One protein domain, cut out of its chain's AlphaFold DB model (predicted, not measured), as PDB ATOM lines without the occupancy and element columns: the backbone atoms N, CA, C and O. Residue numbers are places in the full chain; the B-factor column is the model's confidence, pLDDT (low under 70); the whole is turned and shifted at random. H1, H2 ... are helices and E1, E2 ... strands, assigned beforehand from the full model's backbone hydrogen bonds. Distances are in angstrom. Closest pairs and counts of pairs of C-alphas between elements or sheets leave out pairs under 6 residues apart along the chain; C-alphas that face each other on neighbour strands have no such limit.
ATOM      1  N   ASN A   7     121.594  72.959 110.457       53.38
ATOM      2  CA  ASN A   7     121.373  71.687 109.761       53.38
ATOM      3  C   ASN A   7     119.883  71.331 109.609       53.38
ATOM      4  O   ASN A   7     119.512  70.669 108.636       53.38
ATOM      5  N   ASP A   8     119.018  71.823 110.500       53.28
ATOM      6  CA  ASP A   8     117.566  71.608 110.412       53.28
ATOM      7  C   ASP A   8     116.915  72.470 109.314       53.28
ATOM      8  O   ASP A   8     115.817  72.169 108.842       53.28
ATOM      9  N   ILE A   9     117.602  73.532 108.873       52.56
ATOM     10  CA  ILE A   9     117.137  74.466 107.838       52.56
ATOM     11  C   ILE A   9     117.642  74.042 106.449       52.56
ATOM     12  O   ILE A   9     116.899  74.123 105.472       52.56
ATOM     13  N   LEU A  10     118.890  73.569 106.353       47.12
ATOM     14  CA  LEU A  10     119.583  73.326 105.078       47.12
ATOM     15  C   LEU A  10     119.240  71.992 104.391       47.12
ATOM     16  O   LEU A  10     119.515  71.831 103.206       47.12
ATOM     17  N   THR A  11     118.612  71.036 105.079       47.62
ATOM     18  CA  THR A  11     118.330  69.690 104.525       47.62
ATOM     19  C   THR A  11     117.107  69.609 103.598       47.62
ATOM     20  O   THR A  11     116.646  68.514 103.282       47.62
ATOM     21  N   ASN A  12     116.576  70.745 103.128       44.41
ATOM     22  CA  ASN A  12     115.523  70.840 102.104       44.41
ATOM     23  C   ASN A  12     114.274  69.954 102.355       44.41
ATOM     24  O   ASN A  12     113.564  69.559 101.434       44.41
ATOM     25  N   ARG A  13     113.989  69.636 103.627       44.34
ATOM     26  CA  ARG A  13     112.803  68.887 104.090       44.34
ATOM     27  C   ARG A  13     111.739  69.801 104.710       44.34
ATOM     28  O   ARG A  13     111.026  69.401 105.635       44.34
ATOM     29  N   THR A  14     111.630  71.048 104.269       42.81
ATOM     30  CA  THR A  14     110.931  72.082 105.046       42.81
ATOM     31  C   THR A  14     109.699  72.635 104.335       42.81
ATOM     32  O   THR A  14     109.685  73.727 103.780       42.81
ATOM     33  N   ASN A  15     108.584  71.913 104.490       39.38
ATOM     34  CA  ASN A  15     107.238  72.482 104.379       39.38
ATOM     35  C   ASN A  15     106.951  73.378 105.602       39.38
ATOM     36  O   ASN A  15     106.182  73.020 106.494       39.38
ATOM     37  N   GLY A  16     107.593  74.545 105.653       44.91
ATOM     38  CA  GLY A  16     107.185  75.667 106.495       44.91
ATOM     39  C   GLY A  16     107.637  75.674 107.963       44.91
ATOM     40  O   GLY A  16     107.885  74.663 108.620       44.91
ATOM     41  N   LEU A  17     107.664  76.898 108.491       47.09
ATOM     42  CA  LEU A  17     108.126  77.321 109.820       47.09
ATOM     43  C   LEU A  17     107.321  76.755 111.009       47.09
ATOM     44  O   LEU A  17     107.705  76.941 112.159       47.09
ATOM     45  N   LYS A  18     106.212  76.049 110.754       48.91
ATOM     46  CA  LYS A  18     105.344  75.459 111.789       48.91
ATOM     47  C   LYS A  18     105.979  74.285 112.543       48.91
ATOM     48  O   LYS A  18     105.428  73.868 113.555       48.91
ATOM     49  N   LYS A  19     107.087  73.726 112.045       47.38
ATOM     50  CA  LYS A  19     107.640  72.453 112.533       47.38
ATOM     51  C   LYS A  19     108.775  72.590 113.558       47.38
ATOM     52  O   LYS A  19     109.042  71.626 114.261       47.38
ATOM     53  N   PHE A  20     109.414  73.758 113.667       47.50
ATOM     54  CA  PHE A  20     110.666  73.920 114.431       47.50
ATOM     55  C   PHE A  20     110.632  74.988 115.535       47.50
ATOM     56  O   PHE A  20     111.671  75.381 116.057       47.50
ATOM     57  N   GLY A  21     109.445  75.430 115.946       50.84
ATOM     58  CA  GLY A  21     109.279  76.221 117.163       50.84
ATOM     59  C   GLY A  21     108.595  75.396 118.255       50.84
ATOM     60  O   GLY A  21     107.642  74.686 117.929       50.84
ATOM     61  N   PRO A  22     108.978  75.484 119.546       52.06
ATOM     62  CA  PRO A  22     108.032  75.180 120.615       52.06
ATOM     63  C   PRO A  22     106.708  75.907 120.335       52.06
ATOM     64  O   PRO A  22     106.697  77.037 119.839       52.06
ATOM     65  N   SER A  23     105.584  75.268 120.656       53.91
ATOM     66  CA  SER A  23     104.210  75.741 120.403       53.91
ATOM     67  C   SER A  23     103.866  77.104 121.035       53.91
ATOM     68  O   SER A  23     102.763  77.611 120.854       53.91
ATOM     69  N   ILE A  24     104.821  77.722 121.733       53.72
ATOM     70  CA  ILE A  24     104.777  79.085 122.266       53.72
ATOM     71  C   ILE A  24     105.015  80.179 121.209       53.72
ATOM     72  O   ILE A  24     104.781  81.351 121.492       53.72
ATOM     73  N   PHE A  25     105.470  79.841 119.998       53.75
ATOM     74  CA  PHE A  25     105.665  80.817 118.917       53.75
ATOM     75  C   PHE A  25     104.404  80.957 118.056       53.75
ATOM     76  O   PHE A  25     104.354  80.504 116.916       53.75
ATOM     77  N   TYR A  26     103.358  81.579 118.599       52.66
ATOM     78  CA  TYR A  26     102.099  81.785 117.868       52.66
ATOM     79  C   TYR A  26     102.105  83.012 116.941       52.66
ATOM     80  O   TYR A  26     101.183  83.152 116.141       52.66
ATOM     81  N   GLN A  27     103.109  83.897 117.019       56.19
ATOM     82  CA  GLN A  27     103.132  85.166 116.271       56.19
ATOM     83  C   GLN A  27     104.567  85.661 116.014       56.19
ATOM     84  O   GLN A  27     105.018  86.639 116.605       56.19
ATOM     85  N   MET A  28     105.322  84.972 115.156       53.69
ATOM     86  CA  MET A  28     106.660  85.439 114.778       53.69
ATOM     87  C   MET A  28     106.539  86.534 113.710       53.69
ATOM     88  O   MET A  28     106.130  86.251 112.587       53.69
ATOM     89  N   THR A  29     106.845  87.781 114.076       54.53
ATOM     90  CA  THR A  29     106.745  88.953 113.184       54.53
ATOM     91  C   THR A  29     107.979  89.140 112.306       54.53
ATOM     92  O   THR A  29     107.871  89.691 111.217       54.53
ATOM     93  N   TRP A  30     109.141  88.647 112.743       53.84
ATOM     94  CA  TRP A  30     110.381  88.683 111.971       53.84
ATOM     95  C   TRP A  30     111.269  87.473 112.284       53.84
ATOM     96  O   TRP A  30     111.224  86.907 113.378       53.84
ATOM     97  N   LEU A  31     112.093  87.088 111.310       70.81
ATOM     98  CA  LEU A  31     113.112  86.047 111.427       70.81
ATOM     99  C   LEU A  31     114.383  86.553 110.744       70.81
ATOM    100  O   LEU A  31     114.339  86.938 109.578       70.81
ATOM    101  N   LYS A  32     115.518  86.533 111.449       71.25
ATOM    102  CA  LYS A  32     116.826  86.853 110.868       71.25
ATOM    103  C   LYS A  32     117.763  85.667 111.021       71.25
ATOM    104  O   LYS A  32     117.884  85.105 112.107       71.25
ATOM    105  N   ILE A  33     118.430  85.317 109.932       73.50
ATOM    106  CA  ILE A  33     119.465  84.288 109.910       73.50
ATOM    107  C   ILE A  33     120.811  84.993 110.071       73.50
ATOM    108  O   ILE A  33     121.060  86.008 109.424       73.50
ATOM    109  N   PHE A  34     121.663  84.472 110.950       70.00
ATOM    110  CA  PHE A  34     123.011  84.986 111.160       70.00
ATOM    111  C   PHE A  34     124.020  83.938 110.692       70.00
ATOM    112  O   PHE A  34     124.198  82.912 111.347       70.00
ATOM    113  N   VAL A  35     124.668  84.197 109.557       77.38
ATOM    114  CA  VAL A  35     125.814  83.415 109.068       77.38
ATOM    115  C   VAL A  35     126.963  84.382 108.820       77.38
ATOM    116  O   VAL A  35     126.731  85.486 108.341       77.38
ATOM    117  N   ASN A  36     128.204  83.994 109.113       69.62
ATOM    118  CA  ASN A  36     129.353  84.885 108.920       69.62
ATOM    119  C   ASN A  36     129.461  85.404 107.469       69.62
ATOM    120  O   ASN A  36     129.822  86.547 107.242       69.62
ATOM    121  N   THR A  37     129.032  84.605 106.488       67.06
ATOM    122  CA  THR A  37     128.963  84.980 105.065       67.06
ATOM    123  C   THR A  37     127.837  85.962 104.712       67.06
ATOM    124  O   THR A  37     127.819  86.487 103.605       67.06
ATOM    125  N   THR A  38     126.881  86.215 105.615       63.59
ATOM    126  CA  THR A  38     125.777  87.181 105.406       63.59
ATOM    127  C   THR A  38     126.125  88.603 105.846       63.59
ATOM    128  O   THR A  38     125.336  89.522 105.632       63.59
ATOM    129  N   LEU A  39     127.294  88.799 106.456       67.50
ATOM    130  CA  LEU A  39     127.830  90.105 106.815       67.50
ATOM    131  C   LEU A  39     128.978  90.413 105.852       67.50
ATOM    132  O   LEU A  39     130.040  89.808 105.953       67.50
ATOM    133  N   SER A  40     128.760  91.329 104.904       66.44
ATOM    134  CA  SER A  40     129.865  91.829 104.083       66.44
ATOM    135  C   SER A  40     130.833  92.604 104.975       66.44
ATOM    136  O   SER A  40     130.417  93.506 105.703       66.44
ATOM    137  N   SER A  41     132.109  92.230 104.936       68.19
ATOM    138  CA  SER A  41     133.199  92.940 105.610       68.19
ATOM    139  C   SER A  41     133.849  94.001 104.721       68.19
ATOM    140  O   SER A  41     134.834  94.609 105.133       68.19
ATOM    141  N   GLU A  42     133.356  94.199 103.493       79.38
ATOM    142  CA  GLU A  42     133.927  95.193 102.589       79.38
ATOM    143  C   GLU A  42     133.581  96.617 103.051       79.38
ATOM    144  O   GLU A  42     132.417  96.894 103.367       79.38
ATOM    145  N   PRO A  43     134.566  97.535 103.096       83.75
ATOM    146  CA  PRO A  43     134.315  98.934 103.409       83.75
ATOM    147  C   PRO A  43     133.323  99.531 102.406       83.75
ATOM    148  O   PRO A  43     133.560  99.539 101.200       83.75
ATOM    149  N   GLY A  44     132.206 100.046 102.912       86.00
ATOM    150  CA  GLY A  44     131.215 100.755 102.116       86.00
ATOM    151  C   GLY A  44     131.554 102.242 101.952       86.00
ATOM    152  O   GLY A  44     132.471 102.762 102.592       86.00
ATOM    153  N   PRO A  45     130.756 102.989 101.170       89.62
ATOM    154  CA  PRO A  45     130.954 104.428 100.939       89.62
ATOM    155  C   PRO A  45     130.870 105.281 102.218       89.62
ATOM    156  O   PRO A  45     131.392 106.390 102.256       89.62
ATOM    157  N   CYS A  46     130.233 104.766 103.271       92.69
ATOM    158  CA  CYS A  46     130.127 105.420 104.575       92.69
ATOM    159  C   CYS A  46     131.250 105.032 105.552       92.69
ATOM    160  O   CYS A  46     131.318 105.582 106.649       92.69
ATOM    161  N   SER A  47     132.116 104.076 105.193       90.81
ATOM    162  CA  SER A  47     133.105 103.501 106.114       90.81
ATOM    163  C   SER A  47     134.267 104.440 106.435       90.81
ATOM    164  O   SER A  47     134.878 104.296 107.489       90.81
ATOM    165  N   SER A  48     134.564 105.410 105.568       91.56
ATOM    166  CA  SER A  48     135.582 106.436 105.818       91.56
ATOM    167  C   SER A  48     134.920 107.772 106.132       91.56
ATOM    168  O   SER A  48     134.087 108.235 105.354       91.56
ATOM    169  N   ASN A  49     135.268 108.378 107.272       91.81
ATOM    170  CA  ASN A  49     134.758 109.676 107.738       91.81
ATOM    171  C   ASN A  49     133.230 109.857 107.571       91.81
ATOM    172  O   ASN A  49     132.769 110.907 107.124       91.81
ATOM    173  N   ASN A  50     132.443 108.808 107.848       90.94
ATOM    174  CA  ASN A  50     130.986 108.793 107.654       90.94
ATOM    175  C   ASN A  50     130.552 109.209 106.230       90.94
ATOM    176  O   ASN A  50     129.552 109.897 106.059       90.94
ATOM    177  N   GLY A  51     131.347 108.894 105.201       91.62
ATOM    178  CA  GLY A  51     131.096 109.315 103.819       91.62
ATOM    179  C   GLY A  51     131.140 110.832 103.593       91.62
ATOM    180  O   GLY A  51     130.609 111.313 102.597       91.62
ATOM    181  N   GLY A  52     131.727 111.597 104.522       91.88
ATOM    182  CA  GLY A  52     131.681 113.063 104.534       91.88
ATOM    183  C   GLY A  52     130.383 113.644 105.108       91.88
ATOM    184  O   GLY A  52     130.195 114.859 105.071       91.88
ATOM    185  N   CYS A  53     129.493 112.804 105.645       94.00
ATOM    186  CA  CYS A  53     128.209 113.239 106.173       94.00
ATOM    187  C   CYS A  53     128.314 113.742 107.622       94.00
ATOM    188  O   CYS A  53     128.900 113.068 108.472       94.00
ATOM    189  N   PRO A  54     127.679 114.881 107.953       93.75
ATOM    190  CA  PRO A  54     127.758 115.490 109.280       93.75
ATOM    191  C   PRO A  54     126.987 114.722 110.364       93.75
ATOM    192  O   PRO A  54     127.304 114.863 111.540       93.75
ATOM    193  N   GLN A  55     125.967 113.938 109.997       94.00
ATOM    194  CA  GLN A  55     125.158 113.169 110.951       94.00
ATOM    195  C   GLN A  55     124.980 111.717 110.496       94.00
ATOM    196  O   GLN A  55     125.633 110.826 111.035       94.00
ATOM    197  N   ILE A  56     124.135 111.453 109.496       94.88
ATOM    198  CA  ILE A  56     123.809 110.090 109.050       94.88
ATOM    199  C   ILE A  56     124.318 109.892 107.621       94.88
ATOM    200  O   ILE A  56     124.034 110.712 106.752       94.88
ATOM    201  N   CYS A  57     125.035 108.794 107.372       94.31
ATOM    202  CA  CYS A  57     125.400 108.347 106.029       94.31
ATOM    203  C   CYS A  57     124.633 107.079 105.669       94.31
ATOM    204  O   CYS A  57     124.695 106.082 106.392       94.31
ATOM    205  N   LEU A  58     123.923 107.111 104.543       93.38
ATOM    206  CA  LEU A  58     123.316 105.927 103.956       93.38
ATOM    207  C   LEU A  58     124.215 105.354 102.852       93.38
ATOM    208  O   LEU A  58     124.712 106.113 102.010       93.38
ATOM    209  N   PRO A  59     124.423 104.025 102.835       89.12
ATOM    210  CA  PRO A  59     125.191 103.375 101.788       89.12
ATOM    211  C   PRO A  59     124.430 103.388 100.455       89.12
ATOM    212  O   PRO A  59     123.219 103.187 100.410       89.12
ATOM    213  N   GLY A  60     125.164 103.577  99.362       84.19
ATOM    214  CA  GLY A  60     124.674 103.560  97.984       84.19
ATOM    215  C   GLY A  60     125.851 103.502  97.007       84.19
ATOM    216  O   GLY A  60     126.965 103.174  97.406       84.19
ATOM    217  N   ASN A  61     125.646 103.868  95.740       87.25
ATOM    218  CA  ASN A  61     126.769 104.033  94.797       87.25
ATOM    219  C   ASN A  61     127.723 105.165  95.230       87.25
ATOM    220  O   ASN A  61     128.902 105.165  94.888       87.25
ATOM    221  N   SER A  62     127.207 106.122  96.000       89.31
ATOM    222  CA  SER A  62     127.925 107.206  96.667       89.31
ATOM    223  C   SER A  62     127.314 107.429  98.061       89.31
ATOM    224  O   SER A  62     126.172 107.006  98.291       89.31
ATOM    225  N   PRO A  63     128.043 108.046  99.013       91.06
ATOM    226  CA  PRO A  63     127.500 108.325 100.340       91.06
ATOM    227  C   PRO A  63     126.342 109.325 100.249       91.06
ATOM    228  O   PRO A  63     126.478 110.401  99.662       91.06
ATOM    229  N   GLN A  64     125.196 108.970 100.831       93.19
ATOM    230  CA  GLN A  64     124.030 109.849 100.909       93.19
ATOM    231  C   GLN A  64     123.883 110.400 102.324       93.19
ATOM    232  O   GLN A  64     123.680 109.644 103.275       93.19
ATOM    233  N   CYS A  65     123.963 111.722 102.461       93.19
ATOM    234  CA  CYS A  65     123.887 112.374 103.760       93.19
ATOM    235  C   CYS A  65     122.447 112.681 104.154       93.19
ATOM    236  O   CYS A  65     121.722 113.373 103.439       93.19
ATOM    237  N   LEU A  66     122.065 112.203 105.333       93.44
ATOM    238  CA  LEU A  66     120.824 112.547 106.006       93.44
ATOM    239  C   LEU A  66     121.121 113.264 107.318       93.44
ATOM    240  O   LEU A  66     122.147 113.044 107.969       93.44
ATOM    241  N   CYS A  67     120.187 114.120 107.706       92.19
ATOM    242  CA  CYS A  67     120.194 114.763 109.005       92.19
ATOM    243  C   CYS A  67     119.161 114.108 109.922       92.19
ATOM    244  O   CYS A  67     118.216 113.466 109.461       92.19
ATOM    245  N   ALA A  68     119.358 114.268 111.226       87.69
ATOM    246  CA  ALA A  68     118.364 113.950 112.228       87.69
ATOM    247  C   ALA A  68     117.083 114.762 111.993       87.69
ATOM    248  O   ALA A  68     117.094 115.817 111.355       87.69
ATOM    249  N   ASP A  69     115.984 114.273 112.556       82.69
ATOM    250  CA  ASP A  69     114.703 114.972 112.549       82.69
ATOM    251  C   ASP A  69     114.864 116.440 112.981       82.69
ATOM    252  O   ASP A  69     115.596 116.735 113.927       82.69
ATOM    253  N   HIS A  70     114.178 117.349 112.279       77.69
ATOM    254  CA  HIS A  70     114.250 118.817 112.422       77.69
ATOM    255  C   HIS A  70     115.522 119.507 111.892       77.69
ATOM    256  O   HIS A  70     115.610 120.736 111.923       77.69
ATOM    257  N   TYR A  71     116.472 118.763 111.321       85.31
ATOM    258  CA  TYR A  71     117.657 119.323 110.669       85.31
ATOM    259  C   TYR A  71     117.596 119.146 109.149       85.31
ATOM    260  O   TYR A  71     117.079 118.157 108.632       85.31
ATOM    261  N   ARG A  72     118.172 120.099 108.414       86.75
ATOM    262  CA  ARG A  72     118.359 120.031 106.960       86.75
ATOM    263  C   ARG A  72     119.830 120.125 106.629       86.75
ATOM    264  O   ARG A  72     120.583 120.881 107.240       86.75
ATOM    265  N   TYR A  73     120.213 119.374 105.609       90.31
ATOM    266  CA  TYR A  73     121.556 119.420 105.070       90.31
ATOM    267  C   TYR A  73     121.752 120.711 104.264       90.31
ATOM    268  O   TYR A  73     121.102 120.912 103.236       90.31
ATOM    269  N   VAL A  74     122.614 121.601 104.756       89.06
ATOM    270  CA  VAL A  74     122.933 122.907 104.162       89.06
ATOM    271  C   VAL A  74     124.433 123.155 104.324       89.06
ATOM    272  O   VAL A  74     124.964 123.004 105.419       89.06
ATOM    273  N   ASN A  75     125.125 123.543 103.248       89.19
ATOM    274  CA  ASN A  75     126.558 123.880 103.265       89.19
ATOM    275  C   ASN A  75     127.434 122.845 103.997       89.19
ATOM    276  O   ASN A  75     128.243 123.193 104.852       89.19
ATOM    277  N   ASN A  76     127.259 121.563 103.670       88.56
ATOM    278  CA  ASN A  76     128.030 120.465 104.262       88.56
ATOM    279  C   ASN A  76     127.839 120.267 105.781       88.56
ATOM    280  O   ASN A  76     128.637 119.592 106.430       88.56
ATOM    281  N   SER A  77     126.770 120.830 106.348       92.50
ATOM    282  CA  SER A  77     126.403 120.714 107.757       92.50
ATOM    283  C   SER A  77     124.902 120.461 107.911       92.50
ATOM    284  O   SER A  77     124.098 120.801 107.042       92.50
ATOM    285  N   CYS A  78     124.503 119.855 109.024       93.00
ATOM    286  CA  CYS A  78     123.096 119.744 109.389       93.00
ATOM    287  C   CYS A  78     122.716 120.969 110.211       93.00
ATOM    288  O   CYS A  78     123.090 121.089 111.377       93.00
ATOM    289  N   SER A  79     121.978 121.883 109.588       88.62
ATOM    290  CA  SER A  79     121.464 123.081 110.246       88.62
ATOM    291  C   SER A  79     120.024 122.849 110.667       88.62
ATOM    292  O   SER A  79     119.237 122.254 109.927       88.62
ATOM    293  N   MET A  80     119.689 123.299 111.870       80.38
ATOM    294  CA  MET A  80     118.327 123.211 112.374       80.38
ATOM    295  C   MET A  80     117.426 124.100 111.509       80.38
ATOM    296  O   MET A  80     117.789 125.232 111.192       80.38
ATOM    297  N   VAL A  81     116.304 123.555 111.038       72.38
ATOM    298  CA  VAL A  81     115.461 124.223 110.023       72.38
ATOM    299  C   VAL A  81     114.546 125.272 110.645       72.38
ATOM    300  O   VAL A  81     114.034 126.137 109.939       72.38
TER     301      VAL A  81
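What this domain is: This is residues 7 to 81 of the 351 residues of the protein "HYR domain-containing protein" of Ciona savignyi (UniProt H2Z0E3). With little regular structure, the domain has at one end two small strand hairpins, E1 with E2 and E3 with E4, and the short helix H2 beside the first of them; a long unnamed stretch, whose residues 29 to 43 stand free, leads from there to a loose end with H1. The 75 printed residues include H1, H2, E1, E2, E3 and E4 in that order, with two antiparallel sheets; the class is mixed, with only 22 residues in named elements. The whole is extended, radius of gyration of the C-alphas 20.6 A, spanning 56 by 29 by 15 A.

How they stand to each other: E3, residues 71 to 74, and E4, residues 77 to 80, form an antiparallel hairpin; N 72 and O 79 are within hydrogen-bond range, 2.8 A. E1, residues 56 to 58, and E2, residues 64 to 66, form another; N 58 and O 64 are within range, 2.8 A. The closest C-alphas of E2 and E3 are Leu 66 and Tyr 73, 7.0 A. Those of E1 and H2, residues 49 to 52, are Cys 57 and Asn 50, 5.8 A. H1, residues 7 to 10, is apart from H2 and the four strands. Both helices are too short for an O i to N i+4 pair.

Where its parts are: H1 begins at C-alpha 7 (121.373, 71.687, 109.761). E3 is 9.1 A long; E4, 9.6 A, ends at C-alpha 80 (118.327, 123.211, 112.374).

The domain as a whole: The printed part has no cut. H1 to H2 is a long link. Residues 7 to 30 and 36 to 41 have pLDDT under 70.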